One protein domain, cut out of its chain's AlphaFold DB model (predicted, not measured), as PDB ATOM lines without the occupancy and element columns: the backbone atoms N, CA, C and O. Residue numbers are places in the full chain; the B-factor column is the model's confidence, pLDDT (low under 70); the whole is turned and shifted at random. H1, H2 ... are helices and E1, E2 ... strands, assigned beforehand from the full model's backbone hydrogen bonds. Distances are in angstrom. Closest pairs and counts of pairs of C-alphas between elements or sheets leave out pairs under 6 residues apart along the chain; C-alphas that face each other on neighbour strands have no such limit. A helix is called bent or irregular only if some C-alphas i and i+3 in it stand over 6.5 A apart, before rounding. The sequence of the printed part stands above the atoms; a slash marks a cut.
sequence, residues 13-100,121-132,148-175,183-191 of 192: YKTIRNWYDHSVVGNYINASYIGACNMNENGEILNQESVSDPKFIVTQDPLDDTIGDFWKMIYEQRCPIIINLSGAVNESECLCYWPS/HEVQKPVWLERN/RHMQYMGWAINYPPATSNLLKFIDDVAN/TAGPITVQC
ATOM      1  N   TYR A  13      -1.132 -19.136 -43.141       45.06
ATOM      2  CA  TYR A  13      -1.536 -17.744 -42.918       45.06
ATOM      3  C   TYR A  13      -2.130 -17.069 -44.170       45.06
ATOM      4  O   TYR A  13      -3.019 -16.228 -44.051       45.06
ATOM      5  N   LYS A  14      -1.714 -17.449 -45.392       41.06
ATOM      6  CA  LYS A  14      -2.279 -16.864 -46.631       41.06
ATOM      7  C   LYS A  14      -3.691 -17.374 -46.952       41.06
ATOM      8  O   LYS A  14      -4.415 -16.688 -47.662       41.06
ATOM      9  N   THR A  15      -4.096 -18.528 -46.424       42.16
ATOM     10  CA  THR A  15      -5.392 -19.156 -46.747       42.16
ATOM     11  C   THR A  15      -6.549 -18.556 -45.939       42.16
ATOM     12  O   THR A  15      -7.656 -18.422 -46.457       42.16
ATOM     13  N   ILE A  16      -6.296 -18.118 -44.699       44.16
ATOM     14  CA  ILE A  16      -7.292 -17.441 -43.835       44.16
ATOM     15  C   ILE A  16      -7.577 -16.007 -44.327       44.16
ATOM     16  O   ILE A  16      -8.650 -15.450 -44.104       44.16
ATOM     17  N   ARG A  17      -6.638 -15.441 -45.087       44.66
ATOM     18  CA  ARG A  17      -6.633 -14.072 -45.605       44.66
ATOM     19  C   ARG A  17      -7.816 -13.708 -46.509       44.66
ATOM     20  O   ARG A  17      -8.207 -12.549 -46.555       44.66
ATOM     21  N   ASN A  18      -8.403 -14.689 -47.195       37.47
ATOM     22  CA  ASN A  18      -9.471 -14.455 -48.173       37.47
ATOM     23  C   ASN A  18     -10.851 -14.164 -47.555       37.47
ATOM     24  O   ASN A  18     -11.789 -13.890 -48.298       37.47
ATOM     25  N   TRP A  19     -11.001 -14.230 -46.228       38.22
ATOM     26  CA  TRP A  19     -12.310 -14.105 -45.574       38.22
ATOM     27  C   TRP A  19     -12.598 -12.708 -44.990       38.22
ATOM     28  O   TRP A  19     -13.756 -12.419 -44.705       38.22
ATOM     29  N   TYR A  20     -11.593 -11.827 -44.850       42.53
ATOM     30  CA  TYR A  20     -11.724 -10.539 -44.138       42.53
ATOM     31  C   TYR A  20     -10.984  -9.364 -44.809       42.53
ATOM     32  O   TYR A  20     -10.356  -8.556 -44.136       42.53
ATOM     33  N   ASP A  21     -11.067  -9.241 -46.135       49.25
ATOM     34  CA  ASP A  21     -10.313  -8.248 -46.934       49.25
ATOM     35  C   ASP A  21     -10.513  -6.778 -46.484       49.25
ATOM     36  O   ASP A  21      -9.652  -5.925 -46.673       49.25
ATOM     37  N   HIS A  22     -11.626  -6.469 -45.809       44.94
ATOM     38  CA  HIS A  22     -11.956  -5.110 -45.363       44.94
ATOM     39  C   HIS A  22     -11.327  -4.683 -44.026       44.94
ATOM     40  O   HIS A  22     -11.454  -3.516 -43.659       44.94
ATOM     41  N   SER A  23     -10.667  -5.586 -43.292       55.66
ATOM     42  CA  SER A  23     -10.077  -5.284 -41.978       55.66
ATOM     43  C   SER A  23      -8.578  -5.559 -41.885       55.66
ATOM     44  O   SER A  23      -8.012  -5.343 -40.824       55.66
ATOM     45  N   VAL A  24      -7.909  -6.026 -42.944       57.84
ATOM     46  CA  VAL A  24      -6.493  -6.434 -42.866       57.84
ATOM     47  C   VAL A  24      -5.544  -5.232 -42.902       57.84
ATOM     48  O   VAL A  24      -5.662  -4.343 -43.747       57.84
ATOM     49  N   VAL A  25      -4.532  -5.242 -42.031       61.97
ATOM     50  CA  VAL A  25      -3.435  -4.261 -42.036       61.97
ATOM     51  C   VAL A  25      -2.381  -4.664 -43.071       61.97
ATOM     52  O   VAL A  25      -1.324  -5.213 -42.760       61.97
ATOM     53  N   GLY A  26      -2.666  -4.397 -44.345       64.12
ATOM     54  CA  GLY A  26      -1.705  -4.597 -45.433       64.12
ATOM     55  C   GLY A  26      -1.113  -6.015 -45.489       64.12
ATOM     56  O   GLY A  26      -1.833  -7.010 -45.421       64.12
ATOM     57  N   ASN A  27       0.213  -6.109 -45.663       67.12
ATOM     58  CA  ASN A  27       0.970  -7.370 -45.727       67.12
ATOM     59  C   ASN A  27       1.751  -7.688 -44.444       67.12
ATOM     60  O   ASN A  27       2.633  -8.545 -44.466       67.12
ATOM     61  N   TYR A  28       1.438  -6.998 -43.351       61.47
ATOM     62  CA  TYR A  28       2.249  -6.993 -42.148       61.47
ATOM     63  C   TYR A  28       1.681  -7.960 -41.126       61.47
ATOM     64  O   TYR A  28       0.786  -7.590 -40.380       61.47
ATOM     65  N   ILE A  29       2.195  -9.194 -41.109       71.81
ATOM     66  CA  ILE A  29       1.801 -10.261 -40.171       71.81
ATOM     67  C   ILE A  29       0.269 -10.472 -40.086       71.81
ATOM     68  O   ILE A  29      -0.496  -9.903 -40.860       71.81
ATOM     69  N   ASN A  30      -0.229 -11.385 -39.252       80.38
ATOM     70  CA  ASN A  30      -1.675 -11.633 -39.140       80.38
ATOM     71  C   ASN A  30      -2.373 -10.497 -38.362       80.38
ATOM     72  O   ASN A  30      -2.753 -10.680 -37.208       80.38
ATOM     73  N   ALA A  31      -2.482  -9.319 -38.981       81.62
ATOM     74  CA  ALA A  31      -2.932  -8.086 -38.349       81.62
ATOM     75  C   ALA A  31      -4.264  -7.580 -38.921       81.62
ATOM     76  O   ALA A  31      -4.475  -7.545 -40.138       81.62
ATOM     77  N   SER A  32      -5.154  -7.141 -38.030       83.62
ATOM     78  CA  SER A  32      -6.464  -6.581 -38.363       83.62
ATOM     79  C   SER A  32      -6.717  -5.247 -37.662       83.62
ATOM     80  O   SER A  32      -6.430  -5.090 -36.476       83.62
ATOM     81  N   TYR A  33      -7.292  -4.291 -38.384       83.75
ATOM     82  CA  TYR A  33      -7.803  -3.041 -37.840       83.75
ATOM     83  C   TYR A  33      -9.088  -3.264 -37.050       83.75
ATOM     84  O   TYR A  33      -9.999  -3.956 -37.506       83.75
ATOM     85  N   ILE A  34      -9.189  -2.595 -35.905       78.88
ATOM     86  CA  ILE A  34     -10.393  -2.535 -35.079       78.88
ATOM     87  C   ILE A  34     -10.773  -1.059 -34.892       78.88
ATOM     88  O   ILE A  34     -10.018  -0.273 -34.309       78.88
ATOM     89  N   GLY A  35     -11.943  -0.678 -35.411       70.19
ATOM     90  CA  GLY A  35     -12.583   0.615 -35.130       70.19
ATOM     91  C   GLY A  35     -13.277   0.612 -33.764       70.19
ATOM     92  O   GLY A  35     -13.428  -0.445 -33.148       70.19
ATOM     93  N   ALA A  36     -13.722   1.767 -33.265       62.41
ATOM     94  CA  ALA A  36     -14.510   1.780 -32.036       62.41
ATOM     95  C   ALA A  36     -15.955   1.357 -32.310       62.41
ATOM     96  O   ALA A  36     -16.606   1.846 -33.234       62.41
ATOM     97  N   CYS A  37     -16.493   0.488 -31.459       59.19
ATOM     98  CA  CYS A  37     -17.929   0.279 -31.364       59.19
ATOM     99  C   CYS A  37     -18.464   1.094 -30.182       59.19
ATOM    100  O   CYS A  37     -18.052   0.909 -29.040       59.19
ATOM    101  N   ASN A  38     -19.384   2.017 -30.457       59.28
ATOM    102  CA  ASN A  38     -20.162   2.656 -29.402       59.28
ATOM    103  C   ASN A  38     -21.432   1.825 -29.205       59.28
ATOM    104  O   ASN A  38     -22.226   1.714 -30.137       59.28
ATOM    105  N   MET A  39     -21.614   1.242 -28.020       61.34
ATOM    106  CA  MET A  39     -22.875   0.615 -27.618       61.34
ATOM    107  C   MET A  39     -23.575   1.490 -26.582       61.34
ATOM    108  O   MET A  39     -22.915   2.084 -25.728       61.34
ATOM    109  N   ASN A  40     -24.903   1.581 -26.651       66.75
ATOM    110  CA  ASN A  40     -25.676   2.143 -25.547       66.75
ATOM    111  C   ASN A  40     -25.753   1.153 -24.371       66.75
ATOM    112  O   ASN A  40     -25.331   0.001 -24.463       66.75
ATOM    113  N   GLU A  41     -26.330   1.606 -23.260       75.19
ATOM    114  CA  GLU A  41     -26.593   0.796 -22.061       75.19
ATOM    115  C   GLU A  41     -27.445  -0.464 -22.322       75.19
ATOM    116  O   GLU A  41     -27.409  -1.402 -21.529       75.19
ATOM    117  N   ASN A  42     -28.150  -0.518 -23.458       79.00
ATOM    118  CA  ASN A  42     -28.977  -1.646 -23.888       79.00
ATOM    119  C   ASN A  42     -28.241  -2.601 -24.849       79.00
ATOM    120  O   ASN A  42     -28.838  -3.560 -25.336       79.00
ATOM    121  N   GLY A  43     -26.955  -2.358 -25.129       66.19
ATOM    122  CA  GLY A  43     -26.139  -3.171 -26.034       66.19
ATOM    123  C   GLY A  43     -26.388  -2.913 -27.523       66.19
ATOM    124  O   GLY A  43     -25.890  -3.660 -28.363       66.19
ATOM    125  N   GLU A  44     -27.138  -1.869 -27.879       73.19
ATOM    126  CA  GLU A  44     -27.364  -1.500 -29.276       73.19
ATOM    127  C   GLU A  44     -26.175  -0.696 -29.805       73.19
ATOM    128  O   GLU A  44     -25.729   0.273 -29.184       73.19
ATOM    129  N   ILE A  45     -25.671  -1.091 -30.974       65.00
ATOM    130  CA  ILE A  45     -24.562  -0.415 -31.648       65.00
ATOM    131  C   ILE A  45     -25.073   0.924 -32.184       65.00
ATOM    132  O   ILE A  45     -25.882   0.971 -33.106       65.00
ATOM    133  N   LEU A  46     -24.586   2.015 -31.599       61.81
ATOM    134  CA  LEU A  46     -25.000   3.376 -31.922       61.81
ATOM    135  C   LEU A  46     -24.336   3.898 -33.195       61.81
ATOM    136  O   LEU A  46     -24.957   4.652 -33.930       61.81
ATOM    137  N   ASN A  47     -23.085   3.502 -33.445       57.91
ATOM    138  CA  ASN A  47     -22.316   3.863 -34.632       57.91
ATOM    139  C   ASN A  47     -21.321   2.736 -34.932       57.91
ATOM    140  O   ASN A  47     -20.478   2.418 -34.089       57.91
ATOM    141  N   GLN A  48     -21.408   2.142 -36.121       53.94
ATOM    142  CA  GLN A  48     -20.338   1.302 -36.653       53.94
ATOM    143  C   GLN A  48     -19.272   2.248 -37.220       53.94
ATOM    144  O   GLN A  48     -19.497   2.866 -38.259       53.94
ATOM    145  N   GLU A  49     -18.153   2.442 -36.512       54.31
ATOM    146  CA  GLU A  49     -17.078   3.291 -37.036       54.31
ATOM    147  C   GLU A  49     -16.468   2.673 -38.302       54.31
ATOM    148  O   GLU A  49     -16.261   1.462 -38.413       54.31
ATOM    149  N   SER A  50     -16.197   3.542 -39.272       54.47
ATOM    150  CA  SER A  50     -15.491   3.211 -40.503       54.47
ATOM    151  C   SER A  50     -14.050   2.805 -40.184       54.47
ATOM    152  O   SER A  50     -13.367   3.483 -39.419       54.47
ATOM    153  N   VAL A  51     -13.547   1.756 -40.844       61.31
ATOM    154  CA  VAL A  51     -12.130   1.324 -40.792       61.31
ATOM    155  C   VAL A  51     -11.169   2.429 -41.281       61.31
ATOM    156  O   VAL A  51      -9.957   2.291 -41.189       61.31
ATOM    157  N   SER A  52     -11.693   3.553 -41.781       65.06
ATOM    158  CA  SER A  52     -10.919   4.731 -42.180       65.06
ATOM    159  C   SER A  52     -10.152   5.417 -41.045       65.06
ATOM    160  O   SER A  52      -9.226   6.160 -41.350       65.06
ATOM    161  N   ASP A  53     -10.538   5.212 -39.781       73.00
ATOM    162  CA  ASP A  53      -9.815   5.738 -38.613       73.00
ATOM    163  C   ASP A  53      -9.766   4.688 -37.485       73.00
ATOM    164  O   ASP A  53     -10.546   4.730 -36.529       73.00
ATOM    165  N   PRO A  54      -8.933   3.646 -37.637       82.56
ATOM    166  CA  PRO A  54      -8.905   2.534 -36.702       82.56
ATOM    167  C   PRO A  54      -8.258   2.957 -35.381       82.56
ATOM    168  O   PRO A  54      -7.194   3.572 -35.363       82.56
ATOM    169  N   LYS A  55      -8.861   2.560 -34.253       85.88
ATOM    170  CA  LYS A  55      -8.288   2.819 -32.920       85.88
ATOM    171  C   LYS A  55      -7.236   1.791 -32.533       85.88
ATOM    172  O   LYS A  55      -6.284   2.126 -31.828       85.88
ATOM    173  N   PHE A  56      -7.396   0.554 -33.002       90.06
ATOM    174  CA  PHE A  56      -6.470  -0.528 -32.699       90.06
ATOM    175  C   PHE A  56      -6.047  -1.298 -33.946       90.06
ATOM    176  O   PHE A  56      -6.787  -1.412 -34.923       90.06
ATOM    177  N   ILE A  57      -4.858  -1.881 -33.857       92.00
ATOM    178  CA  ILE A  57      -4.423  -3.003 -34.682       92.00
ATOM    179  C   ILE A  57      -4.292  -4.194 -33.750       92.00
ATOM    180  O   ILE A  57      -3.504  -4.141 -32.812       92.00
ATOM    181  N   VAL A  58      -5.032  -5.263 -34.003       91.31
ATOM    182  CA  VAL A  58      -4.837  -6.533 -33.302       91.31
ATOM    183  C   VAL A  58      -3.987  -7.427 -34.183       91.31
ATOM    184  O   VAL A  58      -4.260  -7.552 -35.375       91.31
ATOM    185  N   THR A  59      -2.958  -8.034 -33.610       90.00
ATOM    186  CA  THR A  59      -2.056  -8.921 -34.335       90.00
ATOM    187  C   THR A  59      -1.595 -10.087 -33.470       90.00
ATOM    188  O   THR A  59      -1.693 -10.045 -32.248       90.00
ATOM    189  N   GLN A  60      -1.084 -11.134 -34.106       87.50
ATOM    190  CA  GLN A  60      -0.372 -12.202 -33.405       87.50
ATOM    191  C   GLN A  60       1.001 -11.731 -32.894       87.50
ATOM    192  O   GLN A  60       1.559 -10.752 -33.407       87.50
ATOM    193  N   ASP A  61       1.582 -12.484 -31.960       86.75
ATOM    194  CA  ASP A  61       2.999 -12.354 -31.608       86.75
ATOM    195  C   ASP A  61       3.906 -12.524 -32.850       86.75
ATOM    196  O   ASP A  61       3.665 -13.415 -33.681       86.75
ATOM    197  N   PRO A  62       4.964 -11.703 -33.003       88.88
ATOM    198  CA  PRO A  62       5.936 -11.885 -34.076       88.88
ATOM    199  C   PRO A  62       6.635 -13.246 -33.986       88.88
ATOM    200  O   PRO A  62       7.017 -13.694 -32.906       88.88
ATOM    201  N   LEU A  63       6.843 -13.875 -35.141       87.62
ATOM    202  CA  LEU A  63       7.692 -15.057 -35.314       87.62
ATOM    203  C   LEU A  63       9.107 -14.623 -35.723       87.62
ATOM    204  O   LEU A  63       9.277 -13.507 -36.215       87.62
ATOM    205  N   ASP A  64      10.099 -15.510 -35.599       87.75
ATOM    206  CA  ASP A  64      11.511 -15.244 -35.945       87.75
ATOM    207  C   ASP A  64      11.694 -14.575 -37.315       87.75
ATOM    208  O   ASP A  64      12.451 -13.615 -37.465       87.75
ATOM    209  N   ASP A  65      10.963 -15.058 -38.318       87.44
ATOM    210  CA  ASP A  65      11.016 -14.599 -39.704       87.44
ATOM    211  C   ASP A  65      10.156 -13.355 -39.984       87.44
ATOM    212  O   ASP A  65      10.234 -12.789 -41.072       87.44
ATOM    213  N   THR A  66       9.363 -12.898 -39.010       90.12
ATOM    214  CA  THR A  66       8.416 -11.780 -39.161       90.12
ATOM    215  C   THR A  66       8.656 -10.619 -38.197       90.12
ATOM    216  O   THR A  66       7.923  -9.628 -38.240       90.12
ATOM    217  N   ILE A  67       9.712 -10.663 -37.371       94.31
ATOM    218  CA  ILE A  67      10.066  -9.559 -36.462       94.31
ATOM    219  C   ILE A  67      10.239  -8.234 -37.223       94.31
ATOM    220  O   ILE A  67       9.732  -7.194 -36.797       94.31
ATOM    221  N   GLY A  68      10.955  -8.243 -38.351       95.00
ATOM    222  CA  GLY A  68      11.168  -7.015 -39.115       95.00
ATOM    223  C   GLY A  68       9.878  -6.481 -39.734       95.00
ATOM    224  O   GLY A  68       9.663  -5.271 -39.726       95.00
ATOM    225  N   ASP A  69       9.001  -7.366 -40.217       94.06
ATOM    226  CA  ASP A  69       7.693  -6.979 -40.756       94.06
ATOM    227  C   ASP A  69       6.784  -6.392 -39.665       94.06
ATOM    228  O   ASP A  69       6.082  -5.412 -39.924       94.06
ATOM    229  N   PHE A  70       6.848  -6.914 -38.432       95.25
ATOM    230  CA  PHE A  70       6.182  -6.318 -37.272       95.25
ATOM    231  C   PHE A  70       6.669  -4.887 -37.031       95.25
ATOM    232  O   PHE A  70       5.866  -3.958 -37.014       95.25
ATOM    233  N   TRP A  71       7.980  -4.662 -36.910       97.00
ATOM    234  CA  TRP A  71       8.503  -3.311 -36.670       97.00
ATOM    235  C   TRP A  71       8.231  -2.343 -37.816       97.00
ATOM    236  O   TRP A  71       7.989  -1.158 -37.576       97.00
ATOM    237  N   LYS A  72       8.223  -2.845 -39.052       95.31
ATOM    238  CA  LYS A  72       7.847  -2.062 -40.225       95.31
ATOM    239  C   LYS A  72       6.382  -1.633 -40.144       95.31
ATOM    240  O   LYS A  72       6.098  -0.463 -40.378       95.31
ATOM    241  N   MET A  73       5.481  -2.527 -39.727       95.44
ATOM    242  CA  MET A  73       4.075  -2.195 -39.465       95.44
ATOM    243  C   MET A  73       3.944  -1.072 -38.444       95.44
ATOM    244  O   MET A  73       3.281  -0.077 -38.715       95.44
ATOM    245  N   ILE A  74       4.597  -1.226 -37.287       96.94
ATOM    246  CA  ILE A  74       4.558  -0.247 -36.197       96.94
ATOM    247  C   ILE A  74       4.998   1.123 -36.716       96.94
ATOM    248  O   ILE A  74       4.318   2.116 -36.468       96.94
ATOM    249  N   TYR A  75       6.095   1.170 -37.479       96.06
ATOM    250  CA  TYR A  75       6.624   2.397 -38.068       96.06
ATOM    251  C   TYR A  75       5.676   3.031 -39.098       96.06
ATOM    252  O   TYR A  75       5.336   4.208 -38.979       96.06
ATOM    253  N   GLU A  76       5.220   2.269 -40.093       93.56
ATOM    254  CA  GLU A  76       4.392   2.792 -41.189       93.56
ATOM    255  C   GLU A  76       2.990   3.200 -40.729       93.56
ATOM    256  O   GLU A  76       2.470   4.220 -41.182       93.56
ATOM    257  N   GLN A  77       2.409   2.447 -39.793       93.44
ATOM    258  CA  GLN A  77       1.123   2.766 -39.172       93.44
ATOM    259  C   GLN A  77       1.251   3.793 -38.045       93.44
ATOM    260  O   GLN A  77       0.245   4.177 -37.463       93.44
ATOM    261  N   ARG A  78       2.466   4.280 -37.749       94.88
ATOM    262  CA  ARG A  78       2.742   5.283 -36.709       94.88
ATOM    263  C   ARG A  78       2.182   4.891 -35.339       94.88
ATOM    264  O   ARG A  78       1.666   5.750 -34.619       94.88
ATOM    265  N   CYS A  79       2.254   3.607 -34.994       95.50
ATOM    266  CA  CYS A  79       1.686   3.077 -33.759       95.50
ATOM    267  C   CYS A  79       2.479   3.596 -32.547       95.50
ATOM    268  O   CYS A  79       3.650   3.238 -32.386       95.50
ATOM    269  N   PRO A  80       1.881   4.408 -31.661       94.88
ATOM    270  CA  PRO A  80       2.606   5.008 -30.540       94.88
ATOM    271  C   PRO A  80       2.785   4.033 -29.370       94.88
ATOM    272  O   PRO A  80       3.715   4.174 -28.570       94.88
ATOM    273  N   ILE A  81       1.876   3.062 -29.252       95.56
ATOM    274  CA  ILE A  81       1.794   2.116 -28.143       95.56
ATOM    275  C   ILE A  81       1.639   0.701 -28.694       95.56
ATOM    276  O   ILE A  81       0.834   0.452 -29.593       95.56
ATOM    277  N   ILE A  82       2.385  -0.221 -28.093       95.38
ATOM    278  CA  ILE A  82       2.241  -1.662 -28.254       95.38
ATOM    279  C   ILE A  82       1.807  -2.247 -26.909       95.38
ATOM    280  O   ILE A  82       2.514  -2.114 -25.914       95.38
ATOM    281  N   ILE A  83       0.678  -2.940 -26.893       93.75
ATOM    282  CA  ILE A  83       0.188  -3.735 -25.771       93.75
ATOM    283  C   ILE A  83       0.540  -5.194 -26.049       93.75
ATOM    284  O   ILE A  83       0.189  -5.735 -27.096       93.75
ATOM    285  N   ASN A  84       1.236  -5.837 -25.118       90.88
ATOM    286  CA  ASN A  84       1.484  -7.272 -25.134       90.88
ATOM    287  C   ASN A  84       0.672  -7.945 -24.026       90.88
ATOM    288  O   ASN A  84       0.902  -7.690 -22.844       90.88
ATOM    289  N   LEU A  85      -0.288  -8.782 -24.428       86.25
ATOM    290  CA  LEU A  85      -1.135  -9.573 -23.531       86.25
ATOM    291  C   LEU A  85      -0.694 -11.039 -23.440       86.25
ATOM    292  O   LEU A  85      -1.287 -11.806 -22.687       86.25
ATOM    293  N   SER A  86       0.354 -11.427 -24.166       72.69
ATOM    294  CA  SER A  86       0.847 -12.800 -24.315       72.69
ATOM    295  C   SER A  86       1.490 -13.390 -23.062       72.69
ATOM    296  O   SER A  86       2.008 -14.502 -23.134       72.69
ATOM    297  N   GLY A  87       1.448 -12.667 -21.932       61.00
ATOM    298  CA  GLY A  87       1.647 -13.190 -20.580       61.00
ATOM    299  C   GLY A  87       2.743 -14.243 -20.501       61.00
ATOM    300  O   GLY A  87       2.463 -15.414 -20.258       61.00
ATOM    301  N   ALA A  88       3.989 -13.856 -20.768       54.69
ATOM    302  CA  ALA A  88       5.090 -14.789 -20.618       54.69
ATOM    303  C   ALA A  88       5.281 -15.062 -19.123       54.69
ATOM    304  O   ALA A  88       5.777 -14.215 -18.384       54.69
ATOM    305  N   VAL A  89       4.852 -16.246 -18.683       48.16
ATOM    306  CA  VAL A  89       5.076 -16.735 -17.317       48.16
ATOM    307  C   VAL A  89       6.583 -16.890 -17.056       48.16
ATOM    308  O   VAL A  89       7.012 -16.746 -15.916       48.16
ATOM    309  N   ASN A  90       7.385 -17.095 -18.115       48.69
ATOM    310  CA  ASN A  90       8.841 -17.244 -18.079       48.69
ATOM    311  C   ASN A  90       9.519 -16.510 -19.258       48.69
ATOM    312  O   ASN A  90       9.015 -16.542 -20.382       48.69
ATOM    313  N   GLU A  91      10.700 -15.920 -19.029       45.59
ATOM    314  CA  GLU A  91      11.519 -15.220 -20.045       45.59
ATOM    315  C   GLU A  91      11.869 -16.088 -21.270       45.59
ATOM    316  O   GLU A  91      12.087 -15.565 -22.358       45.59
ATOM    317  N   SER A  92      11.872 -17.417 -21.124       48.12
ATOM    318  CA  SER A  92      12.193 -18.375 -22.189       48.12
ATOM    319  C   SER A  92      11.054 -18.650 -23.183       48.12
ATOM    320  O   SER A  92      11.274 -19.361 -24.158       48.12
ATOM    321  N   GLU A  93       9.837 -18.150 -22.939       53.44
ATOM    322  CA  GLU A  93       8.643 -18.435 -23.761       53.44
ATOM    323  C   GLU A  93       8.154 -17.248 -24.604       53.44
ATOM    324  O   GLU A  93       7.161 -17.374 -25.332       53.44
ATOM    325  N   CYS A  94       8.811 -16.091 -24.488       60.31
ATOM    326  CA  CYS A  94       8.550 -14.929 -25.326       60.31
ATOM    327  C   CYS A  94       9.703 -14.774 -26.302       60.31
ATOM    328  O   CYS A  94      10.849 -14.604 -25.885       60.31
ATOM    329  N   LEU A  95       9.402 -14.779 -27.597       69.31
ATOM    330  CA  LEU A  95      10.385 -14.339 -28.565       69.31
ATOM    331  C   LEU A  95      10.708 -12.867 -28.287       69.31
ATOM    332  O   LEU A  95       9.825 -12.008 -28.340       69.31
ATOM    333  N   CYS A  96      11.964 -12.579 -27.948       83.00
ATOM    334  CA  CYS A  96      12.407 -11.210 -27.730       83.00
ATOM    335  C   CYS A  96      12.624 -10.548 -29.094       83.00
ATOM    336  O   CYS A  96      13.650 -10.745 -29.743       83.00
ATOM    337  N   TYR A  97      11.637  -9.776 -29.548       91.00
ATOM    338  CA  TYR A  97      11.711  -9.047 -30.816       91.00
ATOM    339  C   TYR A  97      12.318  -7.643 -30.664       91.00
ATOM    340  O   TYR A  97      12.190  -6.811 -31.555       91.00
ATOM    341  N   TRP A  98      12.984  -7.363 -29.545       93.69
ATOM    342  CA  TRP A  98      13.704  -6.119 -29.264       93.69
ATOM    343  C   TRP A  98      15.074  -6.445 -28.637       93.69
ATOM    344  O   TRP A  98      15.291  -7.573 -28.193       93.69
ATOM    345  N   PRO A  99      16.029  -5.501 -28.592       92.94
ATOM    346  CA  PRO A  99      17.300  -5.725 -27.905       92.94
ATOM    347  C   PRO A  99      17.121  -5.799 -26.379       92.94
ATOM    348  O   PRO A  99      16.454  -4.949 -25.791       92.94
ATOM    349  N   SER A 100      17.742  -6.790 -25.730       88.00
ATOM    350  CA  SER A 100      17.561  -7.057 -24.292       88.00
ATOM    351  C   SER A 100      18.252  -6.055 -23.363       88.00
ATOM    352  O   SER A 100      17.860  -5.923 -22.208       88.00
ATOM    353  N   HIS A 121      14.674   2.590 -22.472       95.12
ATOM    354  CA  HIS A 121      14.295   2.535 -21.069       95.12
ATOM    355  C   HIS A 121      13.405   1.326 -20.801       95.12
ATOM    356  O   HIS A 121      12.592   0.972 -21.655       95.12
ATOM    357  N   GLU A 122      13.512   0.756 -19.603       94.12
ATOM    358  CA  GLU A 122      12.670  -0.333 -19.116       94.12
ATOM    359  C   GLU A 122      12.333  -0.103 -17.636       94.12
ATOM    360  O   GLU A 122      13.207   0.249 -16.842       94.12
ATOM    361  N   VAL A 123      11.062  -0.277 -17.263       92.06
ATOM    362  CA  VAL A 123      10.574  -0.163 -15.883       92.06
ATOM    363  C   VAL A 123       9.608  -1.289 -15.565       92.06
ATOM    364  O   VAL A 123       8.530  -1.394 -16.152       92.06
ATOM    365  N   GLN A 124       9.952  -2.069 -14.543       89.62
ATOM    366  CA  GLN A 124       9.044  -3.030 -13.934       89.62
ATOM    367  C   GLN A 124       8.002  -2.301 -13.075       89.62
ATOM    368  O   GLN A 124       8.330  -1.622 -12.099       89.62
ATOM    369  N   LYS A 125       6.724  -2.469 -13.414       86.88
ATOM    370  CA  LYS A 125       5.583  -2.121 -12.556       86.88
ATOM    371  C   LYS A 125       5.083  -3.395 -11.859       86.88
ATOM    372  O   LYS A 125       5.493  -4.490 -12.232       86.88
ATOM    373  N   PRO A 126       4.194  -3.316 -10.855       83.00
ATOM    374  CA  PRO A 126       3.792  -4.507 -10.101       83.00
ATOM    375  C   PRO A 126       3.221  -5.659 -10.943       83.00
ATOM    376  O   PRO A 126       3.398  -6.813 -10.574       83.00
ATOM    377  N   VAL A 127       2.537  -5.362 -12.054       83.88
ATOM    378  CA  VAL A 127       1.820  -6.366 -12.872       83.88
ATOM    379  C   VAL A 127       2.000  -6.201 -14.384       83.88
ATOM    380  O   VAL A 127       1.383  -6.923 -15.165       83.88
ATOM    381  N   TRP A 128       2.866  -5.284 -14.813       88.56
ATOM    382  CA  TRP A 128       3.292  -5.150 -16.205       88.56
ATOM    383  C   TRP A 128       4.713  -4.597 -16.286       88.56
ATOM    384  O   TRP A 128       5.225  -4.009 -15.332       88.56
ATOM    385  N   LEU A 129       5.336  -4.787 -17.439       90.19
ATOM    386  CA  LEU A 129       6.641  -4.247 -17.782       90.19
ATOM    387  C   LEU A 129       6.458  -3.172 -18.850       90.19
ATOM    388  O   LEU A 129       5.731  -3.376 -19.822       90.19
ATOM    389  N   GLU A 130       7.078  -2.017 -18.649       92.31
ATOM    390  CA  GLU A 130       7.005  -0.891 -19.574       92.31
ATOM    391  C   GLU A 130       8.376  -0.647 -20.199       92.31
ATOM    392  O   GLU A 130       9.373  -0.530 -19.487       92.31
ATOM    393  N   ARG A 131       8.426  -0.525 -21.526       93.81
ATOM    394  CA  ARG A 131       9.637  -0.197 -22.279       93.81
ATOM    395  C   ARG A 131       9.395   0.992 -23.188       93.81
ATOM    396  O   ARG A 131       8.356   1.082 -23.836       93.81
ATOM    397  N   ASN A 132      10.385   1.869 -23.296       95.81
ATOM    398  CA  ASN A 132      10.422   2.884 -24.344       95.81
ATOM    399  C   ASN A 132      11.485   2.494 -25.362       95.81
ATOM    400  O   ASN A 132      12.639   2.239 -25.005       95.81
ATOM    401  N   ARG A 148       6.073   3.169 -27.079       95.31
ATOM    402  CA  ARG A 148       5.894   2.619 -25.736       95.31
ATOM    403  C   ARG A 148       5.372   1.193 -25.835       95.31
ATOM    404  O   ARG A 148       4.309   0.953 -26.393       95.31
ATOM    405  N   HIS A 149       6.107   0.249 -25.275       94.50
ATOM    406  CA  HIS A 149       5.719  -1.152 -25.191       94.50
ATOM    407  C   HIS A 149       5.289  -1.476 -23.762       94.50
ATOM    408  O   HIS A 149       6.000  -1.169 -22.808       94.50
ATOM    409  N   MET A 150       4.098  -2.048 -23.616       92.81
ATOM    410  CA  MET A 150       3.464  -2.345 -22.337       92.81
ATOM    411  C   MET A 150       3.076  -3.818 -22.304       92.81
ATOM    412  O   MET A 150       2.134  -4.240 -22.972       92.81
ATOM    413  N   GLN A 151       3.806  -4.606 -21.523       90.38
ATOM    414  CA  GLN A 151       3.624  -6.049 -21.429       90.38
ATOM    415  C   GLN A 151       2.910  -6.415 -20.137       90.38
ATOM    416  O   GLN A 151       3.489  -6.325 -19.054       90.38
ATOM    417  N   TYR A 152       1.654  -6.835 -20.246       88.44
ATOM    418  CA  TYR A 152       0.851  -7.244 -19.107       88.44
ATOM    419  C   TYR A 152       1.225  -8.659 -18.654       88.44
ATOM    420  O   TYR A 152       1.102  -9.621 -19.409       88.44
ATOM    421  N   MET A 153       1.653  -8.788 -17.397       83.69
ATOM    422  CA  MET A 153       2.121 -10.054 -16.810       83.69
ATOM    423  C   MET A 153       1.095 -10.664 -15.847       83.69
ATOM    424  O   MET A 153       1.296 -11.752 -15.319       83.69
ATOM    425  N   GLY A 154      -0.018  -9.968 -15.594       76.94
ATOM    426  CA  GLY A 154      -1.047 -10.408 -14.651       76.94
ATOM    427  C   GLY A 154      -2.002 -11.480 -15.187       76.94
ATOM    428  O   GLY A 154      -2.903 -11.887 -14.456       76.94
ATOM    429  N   TRP A 155      -1.862 -11.906 -16.446       73.94
ATOM    430  CA  TRP A 155      -2.735 -12.912 -17.056       73.94
ATOM    431  C   TRP A 155      -2.254 -14.320 -16.688       73.94
ATOM    432  O   TRP A 155      -1.384 -14.888 -17.342       73.94
ATOM    433  N   ALA A 156      -2.788 -14.886 -15.604       64.25
ATOM    434  CA  ALA A 156      -2.510 -16.272 -15.244       64.25
ATOM    435  C   ALA A 156      -3.341 -17.216 -16.127       64.25
ATOM    436  O   ALA A 156      -4.536 -16.998 -16.311       64.25
ATOM    437  N   ILE A 157      -2.735 -18.307 -16.611       59.34
ATOM    438  CA  ILE A 157      -3.359 -19.281 -17.536       59.34
ATOM    439  C   ILE A 157      -4.724 -19.798 -17.030       59.34
ATOM    440  O   ILE A 157      -5.594 -20.121 -17.830       59.34
ATOM    441  N   ASN A 158      -4.939 -19.826 -15.709       62.56
ATOM    442  CA  ASN A 158      -6.138 -20.400 -15.088       62.56
ATOM    443  C   ASN A 158      -7.003 -19.404 -14.300       62.56
ATOM    444  O   ASN A 158      -8.037 -19.807 -13.768       62.56
ATOM    445  N   TYR A 159      -6.606 -18.131 -14.190       64.75
ATOM    446  CA  TYR A 159      -7.341 -17.151 -13.388       64.75
ATOM    447  C   TYR A 159      -7.337 -15.777 -14.051       64.75
ATOM    448  O   TYR A 159      -6.274 -15.306 -14.463       64.75
ATOM    449  N   PRO A 160      -8.497 -15.095 -14.110       67.81
ATOM    450  CA  PRO A 160      -8.517 -13.716 -14.554       67.81
ATOM    451  C   PRO A 160      -7.639 -12.871 -13.620       67.81
ATOM    452  O   PRO A 160      -7.587 -13.134 -12.412       67.81
ATOM    453  N   PRO A 161      -6.958 -11.847 -14.153       70.38
ATOM    454  CA  PRO A 161      -6.231 -10.916 -13.311       70.38
ATOM    455  C   PRO A 161      -7.158 -10.264 -12.285       70.38
ATOM    456  O   PRO A 161      -8.351 -10.071 -12.532       70.38
ATOM    457  N   ALA A 162      -6.588  -9.826 -11.161       78.50
ATOM    458  CA  ALA A 162      -7.307  -8.938 -10.258       78.50
ATOM    459  C   ALA A 162      -7.816  -7.713 -11.038       78.50
ATOM    460  O   ALA A 162      -7.035  -7.025 -11.700       78.50
ATOM    461  N   THR A 163      -9.119  -7.429 -10.947       81.44
ATOM    462  CA  THR A 163      -9.777  -6.355 -11.709       81.44
ATOM    463  C   THR A 163      -9.089  -5.005 -11.515       81.44
ATOM    464  O   THR A 163      -8.914  -4.262 -12.473       81.44
ATOM    465  N   SER A 164      -8.622  -4.709 -10.300       84.75
ATOM    466  CA  SER A 164      -7.884  -3.481  -9.986       84.75
ATOM    467  C   SER A 164      -6.584  -3.329 -10.786       84.75
ATOM    468  O   SER A 164      -6.256  -2.226 -11.212       84.75
ATOM    469  N   ASN A 165      -5.863  -4.425 -11.022       84.00
ATOM    470  CA  ASN A 165      -4.606  -4.425 -11.770       84.00
ATOM    471  C   ASN A 165      -4.843  -4.195 -13.262       84.00
ATOM    472  O   ASN A 165      -4.126  -3.410 -13.879       84.00
ATOM    473  N   LEU A 166      -5.876  -4.835 -13.817       83.38
ATOM    474  CA  LEU A 166      -6.268  -4.639 -15.208       83.38
ATOM    475  C   LEU A 166      -6.787  -3.215 -15.446       83.38
ATOM    476  O   LEU A 166      -6.382  -2.577 -16.409       83.38
ATOM    477  N   LEU A 167      -7.634  -2.691 -14.553       86.12
ATOM    478  CA  LEU A 167      -8.139  -1.320 -14.660       86.12
ATOM    479  C   LEU A 167      -7.010  -0.295 -14.590       86.12
ATOM    480  O   LEU A 167      -6.990   0.632 -15.389       86.12
ATOM    481  N   LYS A 168      -6.043  -0.485 -13.688       86.56
ATOM    482  CA  LYS A 168      -4.872   0.392 -13.606       86.56
ATOM    483  C   LYS A 168      -4.012   0.326 -14.872       86.56
ATOM    484  O   LYS A 168      -3.523   1.347 -15.328       86.56
ATOM    485  N   PHE A 169      -3.843  -0.863 -15.447       87.56
ATOM    486  CA  PHE A 169      -3.136  -1.020 -16.716       87.56
ATOM    487  C   PHE A 169      -3.847  -0.289 -17.863       87.56
ATOM    488  O   PHE A 169      -3.205   0.429 -18.623       87.56
ATOM    489  N   ILE A 170      -5.173  -0.439 -17.963       87.81
ATOM    490  CA  ILE A 170      -5.995   0.267 -18.955       87.81
ATOM    491  C   ILE A 170      -5.892   1.783 -18.759       87.81
ATOM    492  O   ILE A 170      -5.762   2.505 -19.744       87.81
ATOM    493  N   ASP A 171      -5.917   2.261 -17.513       87.31
ATOM    494  CA  ASP A 171      -5.770   3.682 -17.190       87.31
ATOM    495  C   ASP A 171      -4.404   4.227 -17.634       87.31
ATOM    496  O   ASP A 171      -4.354   5.227 -18.341       87.31
ATOM    497  N   ASP A 172      -3.305   3.524 -17.344       86.50
ATOM    498  CA  ASP A 172      -1.954   3.929 -17.768       86.50
ATOM    499  C   ASP A 172      -1.780   3.916 -19.306       86.50
ATOM    500  O   ASP A 172      -1.024   4.724 -19.857       86.50
ATOM    501  N   VAL A 173      -2.478   3.016 -20.012       87.00
ATOM    502  CA  VAL A 173      -2.531   2.987 -21.487       87.00
ATOM    503  C   VAL A 173      -3.329   4.176 -22.029       87.00
ATOM    504  O   VAL A 173      -2.892   4.827 -22.979       87.00
ATOM    505  N   ALA A 174      -4.506   4.444 -21.455       84.25
ATOM    506  CA  ALA A 174      -5.440   5.464 -21.931       84.25
ATOM    507  C   ALA A 174      -5.005   6.890 -21.564       84.25
ATOM    508  O   ALA A 174      -5.271   7.827 -22.317       84.25
ATOM    509  N   ASN A 175      -4.308   7.048 -20.437       83.81
ATOM    510  CA  ASN A 175      -3.862   8.320 -19.877       83.81
ATOM    511  C   ASN A 175      -2.327   8.357 -19.771       83.81
ATOM    512  O   ASN A 175      -1.763   8.395 -18.673       83.81
ATOM    513  N   THR A 183      -1.521  13.067 -34.638       85.50
ATOM    514  CA  THR A 183      -1.185  12.381 -35.894       85.50
ATOM    515  C   THR A 183      -0.672  10.956 -35.683       85.50
ATOM    516  O   THR A 183      -0.145  10.363 -36.630       85.50
ATOM    517  N   ALA A 184      -0.691  10.457 -34.445       89.75
ATOM    518  CA  ALA A 184      -0.333   9.077 -34.155       89.75
ATOM    519  C   ALA A 184      -1.396   8.136 -34.723       89.75
ATOM    520  O   ALA A 184      -2.564   8.502 -34.827       89.75
ATOM    521  N   GLY A 185      -0.967   6.942 -35.108       92.00
ATOM    522  CA  GLY A 185      -1.878   5.916 -35.581       92.00
ATOM    523  C   GLY A 185      -2.435   5.042 -34.453       92.00
ATOM    524  O   GLY A 185      -2.354   5.411 -33.276       92.00
ATOM    525  N   PRO A 186      -2.997   3.876 -34.806       92.69
ATOM    526  CA  PRO A 186      -3.670   2.984 -33.866       92.69
ATOM    527  C   PRO A 186      -2.735   2.408 -32.797       92.69
ATOM    528  O   PRO A 186      -1.530   2.243 -32.995       92.69
ATOM    529  N   ILE A 187      -3.320   2.006 -31.669       93.81
ATOM    530  CA  ILE A 187      -2.629   1.203 -30.654       93.81
ATOM    531  C   ILE A 187      -2.528  -0.239 -31.157       93.81
ATOM    532  O   ILE A 187      -3.530  -0.846 -31.530       93.81
ATOM    533  N   THR A 188      -1.332  -0.822 -31.143       95.06
ATOM    534  CA  THR A 188      -1.164  -2.235 -31.500       95.06
ATOM    535  C   THR A 188      -1.362  -3.118 -30.277       95.06
ATOM    536  O   THR A 188      -0.719  -2.910 -29.255       95.06
ATOM    537  N   VAL A 189      -2.218  -4.127 -30.379       93.06
ATOM    538  CA  VAL A 189      -2.445  -5.157 -29.365       93.06
ATOM    539  C   VAL A 189      -1.965  -6.483 -29.936       93.06
ATOM    540  O   VAL A 189      -2.434  -6.893 -30.995       93.06
ATOM    541  N   GLN A 190      -1.043  -7.146 -29.244       89.50
ATOM    542  CA  GLN A 190      -0.600  -8.491 -29.605       89.50
ATOM    543  C   GLN A 190      -0.976  -9.516 -28.532       89.50
ATOM    544  O   GLN A 190      -0.937  -9.227 -27.326       89.50
ATOM    545  N   CYS A 191      -1.328 -10.706 -29.001       81.69
ATOM    546  CA  CYS A 191      -1.559 -11.896 -28.196       81.69
ATOM    547  C   CYS A 191      -1.048 -13.150 -28.936       81.69
ATOM    548  O   CYS A 191      -0.883 -13.122 -30.160       81.69
TER     549      CYS A 191
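AT A GLANCE: This is residues 13 to 100, 121 to 132, 148 to 175 and 183 to 191 of the 192 residues of the protein "Tyrosine-protein phosphatase domain-containing protein" of Hymenolepis diminuta (UniProt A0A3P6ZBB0). A twisted seven-stranded sheet runs through the domain, with H3 over one face along its strands and H2 grazing it. Beyond edge strand E1, the small hairpin E2 and E3 carries the chain's path on past the sheet, while H1 keeps off the sheet. The printed part has 137 residues, with three named helices and nine named strands in the order H1 E1 E2 E3 E4 H2 E5 E6 E7 E8 H3 E9; just under half of the residues are in these elements. The sheet runs E1 E4 E9 E5 E8 E7 E6 and is mixed, and the class is mixed, helices and strands. The whole is compact, with a radius of gyration of the C-alphas of 16.0 A, and rounded, spanning 41 by 38 by 33 A.

HOW THE PARTS SIT: Start at E9, residues 187 to 191, an inner strand. It is parallel to E4, residues 56 to 60, where N 189 and O 57 are 2.8 A apart, and to E5, residues 81 to 84, where N 83 and O 188 are 2.7 A apart. E4 is antiparallel to edge strand E1, residues 31 to 34, with N 32 and O 58 at 2.8 A. E5 is parallel to E8, residues 148 to 152, with N 82 and O 148 at 2.8 A. E8 is antiparallel to E7, residues 128 to 132, with N 131 and O 149 at 2.8 A. E7 forms a hairpin with edge strand E6, residues 121 to 124, with N 123 and O 130 at 2.8 A. H3, residues 163 to 174, is on the sheet at a height of 9.7 A, over E5 and only just over E8, on which 3 of its C-alphas fall; it runs along the strands, at 3 degrees to E5 on the local plane. Its closest C-alphas to E8 are Phe 169 and Tyr 152, 7.8 A apart. H2, residues 67 to 76, only grazes the sheet with residues 70 to 74; the closest C-alphas of H2 and E9 are Ile 74 and Thr 188, at 7.7 A. E4, H2 and E5 form a split strand-helix-strand unit, two strands running the same way with E9 between them, and its crossover is right-handed. E1 runs on at 37 degrees into E2, residues 37 to 39, which forms a hairpin with E3, residues 45 to 48; N 46 and O 38 are 2.8 A apart. H1, residues 13 to 19, is not on the sheet and is apart from H2. In H2 and H3 every O i to N i+4 pair is within hydrogen-bond range; in H1 0 of 3 are, and 1 of 4 O i to N i+3 pairs.

IN THESE COORDINATES: Find C-alpha 13 at (-1.536, -17.744, -42.918), where H1 begins; H1 is neither bent nor irregular, but only just, as C-alphas 15 and 18 are 6.4 A apart. H3 runs 16.2 A from C-alpha 163 at (-9.777, -6.355, -11.709), and H2 spans 14.4 A. E7 spans 13.5 A and E9 13.4 A, ending at C-alpha 191 at (-1.559, -11.896, -28.196).

THE WHOLE: The C-alphas farthest apart, those of Asn 42 and Ser 100, are 46.9 A apart. Residues 101 to 120, 133 to 147 and 176 to 182 are not printed, with C-alpha gaps of 10.6 A, 4.7 A and 16.7 A. Of the links printed whole, H1 to E1 is long. The model's pLDDT is under 70 at residues 13 to 28, 36 to 40, 43, 45 to 52, 87 to 95 and 156 to 160; the mean of the printed part is 77.5.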